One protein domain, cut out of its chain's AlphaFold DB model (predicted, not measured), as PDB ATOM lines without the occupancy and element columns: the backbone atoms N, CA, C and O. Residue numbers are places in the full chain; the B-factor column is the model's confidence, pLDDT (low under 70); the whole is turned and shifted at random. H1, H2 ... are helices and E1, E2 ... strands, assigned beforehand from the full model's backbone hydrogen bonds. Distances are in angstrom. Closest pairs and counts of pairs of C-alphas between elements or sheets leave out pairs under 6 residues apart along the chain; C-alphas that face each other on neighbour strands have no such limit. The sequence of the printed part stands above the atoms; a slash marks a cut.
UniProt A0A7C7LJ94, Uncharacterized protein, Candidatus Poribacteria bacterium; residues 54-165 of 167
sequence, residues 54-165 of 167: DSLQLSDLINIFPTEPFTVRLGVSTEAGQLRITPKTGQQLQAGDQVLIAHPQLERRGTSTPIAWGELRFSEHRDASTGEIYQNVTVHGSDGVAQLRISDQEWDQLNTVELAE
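What this domain is: This is residues 54 to 165 of the 167 residues of an uncharacterized protein of Candidatus Poribacteria bacterium (UniProt A0A7C7LJ94). One strongly twisted antiparallel sheet of seven strands curls round the short helix H2, with the short helix H1 on the same face. The E4-E5 hairpin reaches toward one end of the elongated outline, and the loop between E1 and E2 lies at the other. The printed part has 112 residues, with two named helices and seven named strands in the chain order H1 E1 E2 E3 E4 E5 E6 H2 E7; the sheet's order is E1 E2 E7 E3 E4 E5 E6, and the class is mostly strand. The whole is compact, with a radius of gyration of the C-alphas of 14.0 A and spans of 48 by 28 by 25 A.

How they stand to each other: H1, residues 58 to 62, is on the sheet at a height of 6.6 A, over none of its strands. Residues 56 to 57 pair, parallel, with residues 72 to 73 of the edge strand E1, residues 70 to 73. E1 and E2, residues 82 to 89, form a hairpin, with N 72 and O 83 within hydrogen-bond range at 2.8 A. E3, residues 98 to 102, begins a meander, each strand the antiparallel neighbour of the one before, with E4, residues 115 to 126, E5, residues 133 to 141, and the edge strand E6, residues 144 to 150. E4 bends by 106 degrees at residue 118, pairing with E3 over residues 115 to 119 (N 101 and O 116, 2.8 A) and with E5 over 119 to 126 (N 121 and O 138, 2.8 A). H2, residues 152 to 157, is on the same face as H1; its closest C-alphas to E5 are Asp 152 and Gln 135, 6.6 A apart. E7, residues 159 to 165, is antiparallel to E2 (N 88 and O 160, 2.9 A) and E3 (N 163 and O 98, 2.8 A). In H2 every O i to N i+4 pair is within hydrogen-bond range; in H1 0 of 1 is, and 1 of 2 O i to N i+3 pairs.

Where its parts are: H1 begins at C-alpha 58, (155.382, 194.560, 190.560). E2 is 21.9 A long, E4 24.9 A, E5 25.7 A and E6 19.6 A. E7 ends at C-alpha 165, (157.605, 179.263, 187.755).

The domain as a whole: The C-alphas farthest apart, of Thr 78 and Gly 131, are 49.0 A apart. The printed part has no cut; the link from E3 to E4 is long. pLDDT is under 70 in 19 residues, among them 75 to 81 and 159 to 165.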
ATOM      1  N   ASP A  54     165.242 192.790 181.487       57.72
ATOM      2  CA  ASP A  54     165.235 191.397 181.929       57.72
ATOM      3  C   ASP A  54     164.366 191.147 183.174       57.72
ATOM      4  O   ASP A  54     164.018 190.001 183.451       57.72
ATOM      5  N   SER A  55     163.979 192.183 183.936       65.88
ATOM      6  CA  SER A  55     163.123 191.997 185.120       65.88
ATOM      7  C   SER A  55     162.264 193.222 185.449       65.88
ATOM      8  O   SER A  55     162.807 194.294 185.724       65.88
ATOM      9  N   LEU A  56     160.941 193.045 185.496       72.81
ATOM     10  CA  LEU A  56     159.974 194.061 185.915       72.81
ATOM     11  C   LEU A  56     159.765 194.034 187.435       72.81
ATOM     12  O   LEU A  56     159.815 192.977 188.071       72.81
ATOM     13  N   GLN A  57     159.511 195.193 188.041       73.50
ATOM     14  CA  GLN A  57     158.960 195.236 189.395       73.50
ATOM     15  C   GLN A  57     157.444 195.078 189.338       73.50
ATOM     16  O   GLN A  57     156.814 195.411 188.337       73.50
ATOM     17  N   LEU A  58     156.840 194.628 190.443       72.31
ATOM     18  CA  LEU A  58     155.382 194.560 190.560       72.31
ATOM     19  C   LEU A  58     154.743 195.898 190.156       72.31
ATOM     20  O   LEU A  58     153.891 195.920 189.278       72.31
ATOM     21  N   SER A  59     155.215 197.022 190.703       69.06
ATOM     22  CA  SER A  59     154.679 198.363 190.411       69.06
ATOM     23  C   SER A  59     154.638 198.734 188.926       69.06
ATOM     24  O   SER A  59     153.778 199.519 188.528       69.06
ATOM     25  N   ASP A  60     155.537 198.180 188.111       72.00
ATOM     26  CA  ASP A  60     155.608 198.483 186.680       72.00
ATOM     27  C   ASP A  60     154.421 197.870 185.919       72.00
ATOM     28  O   ASP A  60     153.949 198.447 184.938       72.00
ATOM     29  N   LEU A  61     153.862 196.767 186.434       73.25
ATOM     30  CA  LEU A  61     152.758 196.011 185.825       73.25
ATOM     31  C   LEU A  61     151.433 196.772 185.781       73.25
ATOM     32  O   LEU A  61     150.538 196.401 185.030       73.25
ATOM     33  N   ILE A  62     151.307 197.845 186.562       68.19
ATOM     34  CA  ILE A  62     150.128 198.720 186.537       68.19
ATOM     35  C   ILE A  62     150.069 199.504 185.220       68.19
ATOM     36  O   ILE A  62     148.986 199.767 184.705       68.19
ATOM     37  N   ASN A  63     151.231 199.887 184.684       69.69
ATOM     38  CA  ASN A  63     151.330 200.756 183.512       69.69
ATOM     39  C   ASN A  63     151.781 200.003 182.258       69.69
ATOM     40  O   ASN A  63     151.456 200.409 181.144       69.69
ATOM     41  N   ILE A  64     152.565 198.938 182.430       70.12
ATOM     42  CA  ILE A  64     153.188 198.189 181.344       70.12
ATOM     43  C   ILE A  64     152.955 196.709 181.612       70.12
ATOM     44  O   ILE A  64     153.564 196.131 182.507       70.12
ATOM     45  N   PHE A  65     152.095 196.091 180.806       70.19
ATOM     46  CA  PHE A  65     151.858 194.654 180.859       70.19
ATOM     47  C   PHE A  65     152.387 194.000 179.575       70.19
ATOM     48  O   PHE A  65     151.775 194.170 178.516       70.19
ATOM     49  N   PRO A  66     153.540 193.307 179.623       73.19
ATOM     50  CA  PRO A  66     154.104 192.661 178.443       73.19
ATOM     51  C   PRO A  66     153.195 191.559 177.895       73.19
ATOM     52  O   PRO A  66     152.537 190.844 178.648       73.19
ATOM     53  N   THR A  67     153.198 191.393 176.574       73.00
ATOM     54  CA  THR A  67     152.476 190.316 175.874       73.00
ATOM     55  C   THR A  67     153.315 189.050 175.695       73.00
ATOM     56  O   THR A  67     152.784 188.005 175.328       73.00
ATOM     57  N   GLU A  68     154.623 189.135 175.933       76.75
ATOM     58  CA  GLU A  68     155.564 188.011 175.908       76.75
ATOM     59  C   GLU A  68     155.956 187.614 177.338       76.75
ATOM     60  O   GLU A  68     155.842 188.451 178.231       76.75
ATOM     61  N   PRO A  69     156.423 186.377 177.591       78.69
ATOM     62  CA  PRO A  69     156.865 185.963 178.919       78.69
ATOM     63  C   PRO A  69     157.952 186.874 179.501       78.69
ATOM     64  O   PRO A  69     158.920 187.202 178.817       78.69
ATOM     65  N   PHE A  70     157.823 187.235 180.776       77.81
ATOM     66  CA  PHE A  70     158.725 188.170 181.455       77.81
ATOM     67  C   PHE A  70     158.989 187.753 182.899       77.81
ATOM     68  O   PHE A  70     158.231 186.990 183.490       77.81
ATOM     69  N   THR A  71     160.058 188.271 183.495       80.12
ATOM     70  CA  THR A  71     160.392 187.988 184.894       80.12
ATOM     71  C   THR A  71     159.960 189.143 185.789       80.12
ATOM     72  O   THR A  71     160.214 190.304 185.471       80.12
ATOM     73  N   VAL A  72     159.339 188.833 186.928       77.88
ATOM     74  CA  VAL A  72     158.950 189.808 187.955       77.88
ATOM     75  C   VAL A  72     159.733 189.574 189.231       77.88
ATOM     76  O   VAL A  72     159.871 188.441 189.685       77.88
ATOM     77  N   ARG A  73     160.209 190.657 189.849       76.12
ATOM     78  CA  ARG A  73     160.848 190.613 191.170       76.12
ATOM     79  C   ARG A  73     159.832 190.867 192.281       76.12
ATOM     80  O   ARG A  73     159.207 191.929 192.330       76.12
ATOM     81  N   LEU A  74     159.724 189.925 193.217       70.06
ATOM     82  CA  LEU A  74     158.891 190.020 194.418       70.06
ATOM     83  C   LEU A  74     159.602 190.806 195.533       70.06
ATOM     84  O   LEU A  74     159.902 190.280 196.603       70.06
ATOM     85  N   GLY A  75     159.928 192.074 195.275       58.31
ATOM     86  CA  GLY A  75     160.499 192.983 196.273       58.31
ATOM     87  C   GLY A  75     161.790 193.685 195.852       58.31
ATOM     88  O   GLY A  75     162.358 193.441 194.790       58.31
ATOM     89  N   VAL A  76     162.249 194.590 196.719       50.97
ATOM     90  CA  VAL A  76     163.403 195.477 196.469       50.97
ATOM     91  C   VAL A  76     164.757 194.877 196.878       50.97
ATOM     92  O   VAL A  76     165.799 195.460 196.584       50.97
ATOM     93  N   SER A  77     164.763 193.730 197.565       46.41
ATOM     94  CA  SER A  77     165.990 193.063 198.023       46.41
ATOM     95  C   SER A  77     166.641 192.245 196.901       46.41
ATOM     96  O   SER A  77     165.982 191.794 195.962       46.41
ATOM     97  N   THR A  78     167.950 192.023 196.995       46.16
ATOM     98  CA  THR A  78     168.690 191.074 196.147       46.16
ATOM     99  C   THR A  78     168.305 189.615 196.404       46.16
ATOM    100  O   THR A  78     168.558 188.780 195.548       46.16
ATOM    101  N   GLU A  79     167.657 189.326 197.536       48.62
ATOM    102  CA  GLU A  79     167.077 188.013 197.876       48.62
ATOM    103  C   GLU A  79     165.574 187.919 197.554       48.62
ATOM    104  O   GLU A  79     164.915 186.950 197.918       48.62
ATOM    105  N   ALA A  80     164.999 188.944 196.914       59.59
ATOM    106  CA  ALA A  80     163.612 188.899 196.475       59.59
ATOM    107  C   ALA A  80     163.445 187.817 195.399       59.59
ATOM    108  O   ALA A  80     164.134 187.867 194.376       59.59
ATOM    109  N   GLY A  81     162.528 186.873 195.632       66.25
ATOM    110  CA  GLY A  81     162.201 185.811 194.682       66.25
ATOM    111  C   GLY A  81     161.860 186.365 193.297       66.25
ATOM    112  O   GLY A  81     161.298 187.462 193.167       66.25
ATOM    113  N   GLN A  82     162.234 185.615 192.261       73.88
ATOM    114  CA  GLN A  82     161.906 185.927 190.875       73.88
ATOM    115  C   GLN A  82     160.812 184.987 190.387       73.88
ATOM    116  O   GLN A  82     160.831 183.790 190.656       73.88
ATOM    117  N   LEU A  83     159.855 185.553 189.665       74.31
ATOM    118  CA  LEU A  83     158.720 184.838 189.111       74.31
ATOM    119  C   LEU A  83     158.724 184.968 187.592       74.31
ATOM    120  O   LEU A  83     158.711 186.087 187.078       74.31
ATOM    121  N   ARG A  84     158.703 183.843 186.870       77.44
ATOM    122  CA  ARG A  84     158.591 183.847 185.405       77.44
ATOM    123  C   ARG A  84     157.139 183.882 184.940       77.44
ATOM    124  O   ARG A  84     156.484 182.858 184.808       77.44
ATOM    125  N   ILE A  85     156.654 185.061 184.617       78.44
ATOM    126  CA  ILE A  85     155.280 185.304 184.211       78.44
ATOM    127  C   ILE A  85     155.043 184.914 182.752       78.44
ATOM    128  O   ILE A  85     155.769 185.354 181.860       78.44
ATOM    129  N   THR A  86     153.975 184.149 182.506       81.50
ATOM    130  CA  THR A  86     153.426 183.931 181.162       81.50
ATOM    131  C   THR A  86     152.088 184.670 181.035       81.50
ATOM    132  O   THR A  86     151.123 184.290 181.705       81.50
ATOM    133  N   PRO A  87     152.003 185.728 180.205       78.94
ATOM    134  CA  PRO A  87     150.757 186.456 179.972       78.94
ATOM    135  C   PRO A  87     149.662 185.543 179.422       78.94
ATOM    136  O   PRO A  87     149.907 184.787 178.478       78.94
ATOM    137  N   LYS A  88     148.451 185.645 179.977       79.31
ATOM    138  CA  LYS A  88     147.255 184.960 179.479       79.31
ATOM    139  C   LYS A  88     146.050 185.897 179.458       79.31
ATOM    140  O   LYS A  88     145.961 186.865 180.206       79.31
ATOM    141  N   THR A  89     145.103 185.635 178.572       76.56
ATOM    142  CA  THR A  89     143.830 186.365 178.600       76.56
ATOM    143  C   THR A  89     142.918 185.783 179.677       76.56
ATOM    144  O   THR A  89     143.058 184.614 180.041       76.56
ATOM    145  N   GLY A  90     141.948 186.566 180.162       73.81
ATOM    146  CA  GLY A  90     140.975 186.094 181.154       73.81
ATOM    147  C   GLY A  90     140.246 184.805 180.738       73.81
ATOM    148  O   GLY A  90     139.959 183.957 181.579       73.81
ATOM    149  N   GLN A  91     140.029 184.595 179.434       76.00
ATOM    150  CA  GLN A  91     139.405 183.380 178.884       76.00
ATOM    151  C   GLN A  91     140.252 182.110 179.035       76.00
ATOM    152  O   GLN A  91     139.730 181.001 178.935       76.00
ATOM    153  N   GLN A  92     141.565 182.256 179.209       77.81
ATOM    154  CA  GLN A  92     142.492 181.132 179.317       77.81
ATOM    155  C   GLN A  92     142.703 180.679 180.763       77.81
ATOM    156  O   GLN A  92     143.315 179.633 180.963       77.81
ATOM    157  N   LEU A  93     142.207 181.446 181.736       80.81
ATOM    158  CA  LEU A  93     142.387 181.190 183.159       80.81
ATOM    159  C   LEU A  93     141.233 180.378 183.744       80.81
ATOM    160  O   LEU A  93     140.069 180.535 183.371       80.81
ATOM    161  N   GLN A  94     141.563 179.524 184.704       83.69
ATOM    162  CA  GLN A  94     140.647 178.636 185.405       83.69
ATOM    163  C   GLN A  94     140.722 178.842 186.920       83.69
ATOM    164  O   GLN A  94     141.703 179.325 187.482       83.69
ATOM    165  N   ALA A  95     139.643 178.480 187.618       85.38
ATOM    166  CA  ALA A  95     139.623 178.546 189.072       85.38
ATOM    167  C   ALA A  95     140.630 177.535 189.628       85.38
ATOM    168  O   ALA A  95     140.626 176.370 189.233       85.38
ATOM    169  N   GLY A  96     141.454 177.977 190.572       85.12
ATOM    170  CA  GLY A  96     142.576 177.209 191.103       85.12
ATOM    171  C   GLY A  96     143.916 177.550 190.456       85.12
ATOM    172  O   GLY A  96     144.949 177.220 191.041       85.12
ATOM    173  N   ASP A  97     143.924 178.245 189.313       85.00
ATOM    174  CA  ASP A  97     145.168 178.721 188.717       85.00
ATOM    175  C   ASP A  97     145.827 179.717 189.655       85.00
ATOM    176  O   ASP A  97     145.178 180.568 190.266       85.00
ATOM    177  N   GLN A  98     147.140 179.621 189.776       84.31
ATOM    178  CA  GLN A  98     147.875 180.649 190.475       84.31
ATOM    179  C   GLN A  98     148.118 181.798 189.495       84.31
ATOM    180  O   GLN A  98     148.596 181.598 188.379       84.31
ATOM    181  N   VAL A  99     147.756 183.007 189.894       84.75
ATOM    182  CA  VAL A  99     147.725 184.163 189.003       84.75
ATOM    183  C   VAL A  99     148.357 185.372 189.656       84.75
ATOM    184  O   VAL A  99     148.429 185.481 190.881       84.75
ATOM    185  N   LEU A 100     148.778 186.309 188.818       83.19
ATOM    186  CA  LEU A 100     149.082 187.673 189.219       83.19
ATOM    187  C   LEU A 100     148.100 188.607 188.505       83.19
ATOM    188  O   LEU A 100     148.003 188.648 187.281       83.19
ATOM    189  N   ILE A 101     147.332 189.361 189.276       82.31
ATOM    190  CA  ILE A 101     146.367 190.315 188.737       82.31
ATOM    191  C   ILE A 101     146.876 191.706 189.057       82.31
ATOM    192  O   ILE A 101     147.035 192.042 190.229       82.31
ATOM    193  N   ALA A 102     147.110 192.500 188.017       81.12
ATOM    194  CA  ALA A 102     147.369 193.927 188.125       81.12
ATOM    195  C   ALA A 102     146.127 194.679 187.630       81.12
ATOM    196  O   ALA A 102     145.804 194.640 186.446       81.12
ATOM    197  N   HIS A 103     145.400 195.328 188.539       80.69
ATOM    198  CA  HIS A 103     144.209 196.102 188.197       80.69
ATOM    199  C   HIS A 103     144.000 197.265 189.181       80.69
ATOM    200  O   HIS A 103     144.040 197.047 190.393       80.69
ATOM    201  N   PRO A 104     143.717 198.498 188.717       79.00
ATOM    202  CA  PRO A 104     143.598 199.668 189.596       79.00
ATOM    203  C   PRO A 104     142.441 199.579 190.604       79.00
ATOM    204  O   PRO A 104     142.507 200.180 191.674       79.00
ATOM    205  N   GLN A 105     141.389 198.824 190.278       84.31
ATOM    206  CA  GLN A 105     140.225 198.604 191.151       84.31
ATOM    207  C   GLN A 105     140.347 197.350 192.027       84.31
ATOM    208  O   GLN A 105     139.373 196.932 192.644       84.31
ATOM    209  N   LEU A 106     141.511 196.702 192.046       85.06
ATOM    210  CA  LEU A 106     141.736 195.562 192.919       85.06
ATOM    211  C   LEU A 106     141.792 196.053 194.369       85.06
ATOM    212  O   LEU A 106     142.511 196.997 194.705       85.06
ATOM    213  N   GLU A 107     141.019 195.416 195.237       86.75
ATOM    214  CA  GLU A 107     140.897 195.803 196.636       86.75
ATOM    215  C   GLU A 107     141.267 194.650 197.556       86.75
ATOM    216  O   GLU A 107     140.893 193.498 197.352       86.75
ATOM    217  N   ARG A 108     141.960 194.963 198.646       86.38
ATOM    218  CA  ARG A 108     142.224 194.030 199.736       86.38
ATOM    219  C   ARG A 108     141.734 194.654 201.026       86.38
ATOM    220  O   ARG A 108     142.236 195.690 201.451       86.38
ATOM    221  N   ARG A 109     140.745 194.017 201.662       84.38
ATOM    222  CA  ARG A 109     140.121 194.511 202.907       84.38
ATOM    223  C   ARG A 109     139.671 195.985 202.800       84.38
ATOM    224  O   ARG A 109     139.870 196.757 203.733       84.38
ATOM    225  N   GLY A 110     139.118 196.374 201.648       80.75
ATOM    226  CA  GLY A 110     138.667 197.744 201.365       80.75
ATOM    227  C   GLY A 110     139.788 198.760 201.110       80.75
ATOM    228  O   GLY A 110     139.532 199.958 201.087       80.75
ATOM    229  N   THR A 111     141.036 198.310 200.953       82.38
ATOM    230  CA  THR A 111     142.167 199.157 200.552       82.38
ATOM    231  C   THR A 111     142.553 198.840 199.114       82.38
ATOM    232  O   THR A 111     142.805 197.674 198.792       82.38
ATOM    233  N   SER A 112     142.641 199.864 198.261       82.94
ATOM    234  CA  SER A 112     143.135 199.708 196.888       82.94
ATOM    235  C   SER A 112     144.533 199.091 196.913       82.94
ATOM    236  O   SER A 112     145.456 199.602 197.546       82.94
ATOM    237  N   THR A 113     144.651 197.933 196.276       81.75
ATOM    238  CA  THR A 113     145.867 197.137 196.181       81.75
ATOM    239  C   THR A 113     146.003 196.779 194.714       81.75
ATOM    240  O   THR A 113     145.442 195.773 194.303       81.75
ATOM    241  N   PRO A 114     146.698 197.591 193.906       77.94
ATOM    242  CA  PRO A 114     146.620 197.495 192.453       77.94
ATOM    243  C   PRO A 114     147.204 196.197 191.882       77.94
ATOM    244  O   PRO A 114     147.109 195.971 190.682       77.94
ATOM    245  N   ILE A 115     147.843 195.365 192.714       81.25
ATOM    246  CA  ILE A 115     148.450 194.098 192.316       81.25
ATOM    247  C   ILE A 115     148.248 193.057 193.414       81.25
ATOM    248  O   ILE A 115     148.584 193.311 194.570       81.25
ATOM    249  N   ALA A 116     147.767 191.870 193.055       81.94
ATOM    250  CA  ALA A 116     147.732 190.716 193.945       81.94
ATOM    251  C   ALA A 116     148.203 189.460 193.223       81.94
ATOM    252  O   ALA A 116     148.084 189.344 192.005       81.94
ATOM    253  N   TRP A 117     148.709 188.511 194.001       83.75
ATOM    254  CA  TRP A 117     149.151 187.213 193.517       83.75
ATOM    255  C   TRP A 117     148.570 186.110 194.403       83.75
ATOM    256  O   TRP A 117     148.361 186.327 195.602       83.75
ATOM    257  N   GLY A 118     148.280 184.952 193.818       84.06
ATOM    258  CA  GLY A 118     147.751 183.798 194.540       84.06
ATOM    259  C   GLY A 118     146.757 182.981 193.725       84.06
ATOM    260  O   GLY A 118     146.670 183.122 192.510       84.06
ATOM    261  N   GLU A 119     145.986 182.137 194.404       89.12
ATOM    262  CA  GLU A 119     145.002 181.255 193.770       89.12
ATOM    263  C   GLU A 119     143.785 182.049 193.274       89.12
ATOM    264  O   GLU A 119     143.136 182.759 194.053       89.12
ATOM    265  N   LEU A 120     143.464 181.903 191.989       89.25
ATOM    266  CA  LEU A 120     142.314 182.504 191.333       89.25
ATOM    267  C   LEU A 120     141.027 181.780 191.709       89.25
ATOM    268  O   LEU A 120     140.906 180.560 191.590       89.25
ATOM    269  N   ARG A 121     140.008 182.553 192.065       90.06
ATOM    270  CA  ARG A 121     138.625 182.097 192.182       90.06
ATOM    271  C   ARG A 121     137.698 183.136 191.584       90.06
ATOM    272  O   ARG A 121     137.903 184.330 191.777       90.06
ATOM    273  N   PHE A 122     136.651 182.682 190.917       88.00
ATOM    274  CA  PHE A 122     135.621 183.548 190.363       88.00
ATOM    275  C   PHE A 122     134.250 183.125 190.873       88.00
ATOM    276  O   PHE A 122     133.960 181.939 191.042       88.00
ATOM    277  N   SER A 123     133.403 184.115 191.117       86.62
ATOM    278  CA  SER A 123     131.985 183.914 191.365       86.62
ATOM    279  C   SER A 123     131.176 184.901 190.541       86.62
ATOM    280  O   SER A 123     131.490 186.087 190.483       86.62
ATOM    281  N   GLU A 124     130.124 184.412 189.895       88.81
ATOM    282  CA  GLU A 124     129.189 185.266 189.174       88.81
ATOM    283  C   GLU A 124     128.171 185.840 190.159       88.81
ATOM    284  O   GLU A 124     127.598 185.128 190.990       88.81
ATOM    285  N   HIS A 125     127.941 187.142 190.067       89.00
ATOM    286  CA  HIS A 125     126.953 187.837 190.866       89.00
ATOM    287  C   HIS A 125     126.104 188.739 189.986       89.00
ATOM    288  O   HIS A 125     126.516 189.202 188.927       89.00
ATOM    289  N   ARG A 126     124.898 189.027 190.471       87.50
ATOM    290  CA  ARG A 126     124.039 190.056 189.903       87.50
ATOM    291  C   ARG A 126     123.998 191.239 190.853       87.50
ATOM    292  O   ARG A 126     123.709 191.069 192.038       87.50
ATOM    293  N   ASP A 127     124.285 192.428 190.344       82.19
ATOM    294  CA  ASP A 127     124.122 193.657 191.105       82.19
ATOM    295  C   ASP A 127     122.637 193.855 191.431       82.19
ATOM    296  O   ASP A 127     121.784 193.850 190.546       82.19
ATOM    297  N   ALA A 128     122.315 194.000 192.715       82.62
ATOM    298  CA  ALA A 128     120.931 194.131 193.161       82.62
ATOM    299  C   ALA A 128     120.301 195.487 192.790       82.62
ATOM    300  O   ALA A 128     119.078 195.599 192.757       82.62
ATOM    301  N   SER A 129     121.122 196.508 192.536       81.56
ATOM    302  CA  SER A 129     120.699 197.867 192.195       81.56
ATOM    303  C   SER A 129     120.584 198.094 190.688       81.56
ATOM    304  O   SER A 129     119.629 198.738 190.256       81.56
ATOM    305  N   THR A 130     121.502 197.542 189.885       85.38
ATOM    306  CA  THR A 130     121.503 197.713 188.419       85.38
ATOM    307  C   THR A 130     120.946 196.505 187.666       85.38
ATOM    308  O   THR A 130     120.504 196.637 186.527       85.38
ATOM    309  N   GLY A 131     120.912 195.325 188.292       84.69
ATOM    310  CA  GLY A 131     120.525 194.070 187.647       84.69
ATOM    311  C   GLY A 131     121.603 193.478 186.735       84.69
ATOM    312  O   GLY A 131     121.367 192.427 186.134       84.69
ATOM    313  N   GLU A 132     122.769 194.118 186.638       86.88
ATOM    314  CA  GLU A 132     123.872 193.692 185.779       86.88
ATOM    315  C   GLU A 132     124.604 192.486 186.362       86.88
ATOM    316  O   GLU A 132     124.774 192.361 187.577       86.88
ATOM    317  N   ILE A 133     125.039 191.594 185.477       86.12
ATOM    318  CA  ILE A 133     125.873 190.450 185.835       86.12
ATOM    319  C   ILE A 133     127.325 190.923 185.871       86.12
ATOM    320  O   ILE A 133     127.780 191.613 184.961       86.12
ATOM    321  N   TYR A 134     128.036 190.571 186.935       86.94
ATOM    322  CA  TYR A 134     129.461 190.825 187.079       86.94
ATOM    323  C   TYR A 134     130.166 189.590 187.628       86.94
ATOM    324  O   TYR A 134     129.594 188.813 188.400       86.94
ATOM    325  N   GLN A 135     131.436 189.453 187.275       87.06
ATOM    326  CA  GLN A 135     132.327 188.494 187.898       87.06
ATOM    327  C   GLN A 135     133.009 189.141 189.098       87.06
ATOM    328  O   GLN A 135     133.565 190.240 189.030       87.06
ATOM    329  N   ASN A 136     132.948 188.453 190.229       90.12
ATOM    330  CA  ASN A 136     133.766 188.749 191.385       90.12
ATOM    331  C   ASN A 136     134.991 187.839 191.343       90.12
ATOM    332  O   ASN A 136     134.915 186.645 191.637       90.12
ATOM    333  N   VAL A 137     136.110 188.422 190.947       88.56
ATOM    334  CA  VAL A 137     137.408 187.770 190.881       88.56
ATOM    335  C   VAL A 137     138.077 187.913 192.237       88.56
ATOM    336  O   VAL A 137     138.209 189.006 192.778       88.56
ATOM    337  N   THR A 138     138.510 186.800 192.803       89.69
ATOM    338  CA  THR A 138     139.171 186.740 194.103       89.69
ATOM    339  C   THR A 138     140.520 186.059 193.956       89.69
ATOM    340  O   THR A 138     140.621 184.985 193.371       89.69
ATOM    341  N   VAL A 139     141.558 186.700 194.485       88.38
ATOM    342  CA  VAL A 139     142.929 186.187 194.490       88.38
ATOM    343  C   VAL A 139     143.318 185.885 195.928       88.38
ATOM    344  O   VAL A 139     143.383 186.788 196.768       88.38
ATOM    345  N   HIS A 140     143.542 184.608 196.222       88.62
ATOM    346  CA  HIS A 140     143.915 184.118 197.543       88.62
ATOM    347  C   HIS A 140     145.436 183.972 197.644       88.62
ATOM    348  O   HIS A 140     145.999 182.956 197.239       88.62
ATOM    349  N   GLY A 141     146.090 184.992 198.196       82.31
ATOM    350  CA  GLY A 141     147.529 185.005 198.460       82.31
ATOM    351  C   GLY A 141     147.872 184.687 199.916       82.31
ATOM    352  O   GLY A 141     147.009 184.666 200.800       82.31
ATOM    353  N   SER A 142     149.163 184.495 200.196       73.69
ATOM    354  CA  SER A 142     149.689 184.278 201.558       73.69
ATOM    355  C   SER A 142     149.433 185.456 202.509       73.69
ATOM    356  O   SER A 142     149.409 185.310 203.727       73.69
ATOM    357  N   ASP A 143     149.250 186.639 201.941       70.88
ATOM    358  CA  ASP A 143     149.026 187.931 202.581       70.88
ATOM    359  C   ASP A 143     147.533 188.322 202.655       70.88
ATOM    360  O   ASP A 143     147.179 189.366 203.215       70.88
ATOM    361  N   GLY A 144     146.637 187.462 202.159       84.00
ATOM    362  CA  GLY A 144     145.187 187.588 202.290       84.00
ATOM    363  C   GLY A 144     144.439 187.508 200.961       84.00
ATOM    364  O   GLY A 144     144.978 187.104 199.936       84.00
ATOM    365  N   VAL A 145     143.165 187.905 200.991       89.00
ATOM    366  CA  VAL A 145     142.278 187.863 199.820       89.00
ATOM    367  C   VAL A 145     142.179 189.248 199.198       89.00
ATOM    368  O   VAL A 145     141.792 190.201 199.881       89.00
ATOM    369  N   ALA A 146     142.530 189.349 197.920       89.12
ATOM    370  CA  ALA A 146     142.216 190.501 197.086       89.12
ATOM    371  C   ALA A 146     140.982 190.199 196.231       89.12
ATOM    372  O   ALA A 146     140.754 189.049 195.859       89.12
ATOM    373  N   GLN A 147     140.172 191.214 195.964       91.69
ATOM    374  CA  GLN A 147     138.905 191.100 195.258       91.69
ATOM    375  C   GLN A 147     138.832 192.162 194.170       91.69
ATOM    376  O   GLN A 147     139.251 193.301 194.371       91.69
ATOM    377  N   LEU A 148     138.299 191.773 193.023       89.19
ATOM    378  CA  LEU A 148     138.073 192.622 191.876       89.19
ATOM    379  C   LEU A 148     136.683 192.323 191.332       89.19
ATOM    380  O   LEU A 148     136.377 191.198 190.948       89.19
ATOM    381  N   ARG A 149     135.850 193.355 191.281       89.62
ATOM    382  CA  ARG A 149     134.565 193.306 190.598       89.62
ATOM    383  C   ARG A 149     134.759 193.786 189.167       89.62
ATOM    384  O   ARG A 149     135.232 194.898 188.971       89.62
ATOM    385  N   ILE A 150     134.377 192.965 188.198       87.56
ATOM    386  CA  ILE A 150     134.622 193.236 186.781       87.56
ATOM    387  C   ILE A 150     133.509 192.641 185.909       87.56
ATOM    388  O   ILE A 150     132.889 191.646 186.283       87.56
ATOM    389  N   SER A 151     133.206 193.263 184.772       85.94
ATOM    390  CA  SER A 151     132.294 192.675 183.779       85.94
ATOM    391  C   SER A 151     132.974 191.563 182.968       85.94
ATOM    392  O   SER A 151     134.199 191.511 182.896       85.94
ATOM    393  N   ASP A 152     132.198 190.701 182.302       79.62
ATOM    394  CA  ASP A 152     132.756 189.666 181.409       79.62
ATOM    395  C   ASP A 152     133.634 190.273 180.303       79.62
ATOM    396  O   ASP A 152     134.708 189.768 179.990       79.62
ATOM    397  N   GLN A 153     133.199 191.401 179.736       79.88
ATOM    398  CA  GLN A 153     133.935 192.080 178.673       79.88
ATOM    399  C   GLN A 153     135.261 192.657 179.178       79.88
ATOM    400  O   GLN A 153     136.275 192.565 178.488       79.88
ATOM    401  N   GLU A 154     135.261 193.270 180.360       81.12
ATOM    402  CA  GLU A 154     136.489 193.785 180.962       81.12
ATOM    403  C   GLU A 154     137.419 192.642 181.389       81.12
ATOM    404  O   GLU A 154     138.627 192.776 181.231       81.12
ATOM    405  N   TRP A 155     136.884 191.508 181.859       80.06
ATOM    406  CA  TRP A 155     137.666 190.308 182.178       80.06
ATOM    407  C   TRP A 155     138.381 189.743 180.946       80.06
ATOM    408  O   TRP A 155     139.575 189.446 180.997       80.06
ATOM    409  N   ASP A 156     137.687 189.670 179.812       75.19
ATOM    410  CA  ASP A 156     138.261 189.216 178.541       75.19
ATOM    411  C   ASP A 156     139.377 190.134 178.028       75.19
ATOM    412  O   ASP A 156     140.307 189.684 177.353       75.19
ATOM    413  N   GLN A 157     139.282 191.425 178.347       74.50
ATOM    414  CA  GLN A 157     140.261 192.448 177.990       74.50
ATOM    415  C   GLN A 157     141.358 192.620 179.043       74.50
ATOM    416  O   GLN A 157     142.323 193.352 178.809       74.50
ATOM    417  N   LEU A 158     141.227 191.959 180.195       72.06
ATOM    418  CA  LEU A 158     142.203 192.048 181.259       72.06
ATOM    419  C   LEU A 158     143.421 191.224 180.859       72.06
ATOM    420  O   LEU A 158     143.369 189.996 180.729       72.06
ATOM    421  N   ASN A 159     144.541 191.916 180.672       64.69
ATOM    422  CA  ASN A 159     145.833 191.260 180.594       64.69
ATOM    423  C   ASN A 159     146.089 190.628 181.964       64.69
ATOM    424  O   ASN A 159     146.406 191.318 182.933       64.69
ATOM    425  N   THR A 160     145.849 189.324 182.058       61.47
ATOM    426  CA  THR A 160     145.894 188.581 183.313       61.47
ATOM    427  C   THR A 160     147.121 187.668 183.290       61.47
ATOM    428  O   THR A 160     147.624 187.287 182.234       61.47
ATOM    429  N   VAL A 161     147.709 187.360 184.441       64.06
ATOM    430  CA  VAL A 161     148.898 186.494 184.492       64.06
ATOM    431  C   VAL A 161     148.505 185.087 184.910       64.06
ATOM    432  O   VAL A 161     147.867 184.949 185.946       64.06
ATOM    433  N   GLU A 162     148.978 184.057 184.203       59.81
ATOM    434  CA  GLU A 162     149.085 182.701 184.759       59.81
ATOM    435  C   GLU A 162     150.495 182.439 185.310       59.81
ATOM    436  O   GLU A 162     151.488 183.000 184.833       59.81
ATOM    437  N   LEU A 163     150.560 181.596 186.340       62.66
ATOM    438  CA  LEU A 163     151.699 181.384 187.217       62.66
ATOM    439  C   LEU A 163     153.064 181.235 186.533       62.66
ATOM    440  O   LEU A 163     153.367 180.261 185.849       62.66
ATOM    441  N   ALA A 164     153.894 182.214 186.871       56.06
ATOM    442  CA  ALA A 164     155.193 182.112 187.529       56.06
ATOM    443  C   ALA A 164     155.723 180.738 187.978       56.06
ATOM    444  O   ALA A 164     155.526 180.316 189.117       56.06
ATOM    445  N   GLU A 165     156.575 180.124 187.167       53.12
ATOM    446  CA  GLU A 165     157.605 179.263 187.755       53.12
ATOM    447  C   GLU A 165     158.508 180.133 188.655       53.12
ATOM    448  O   GLU A 165     158.991 181.187 188.223       53.12
TER     449      GLU A 165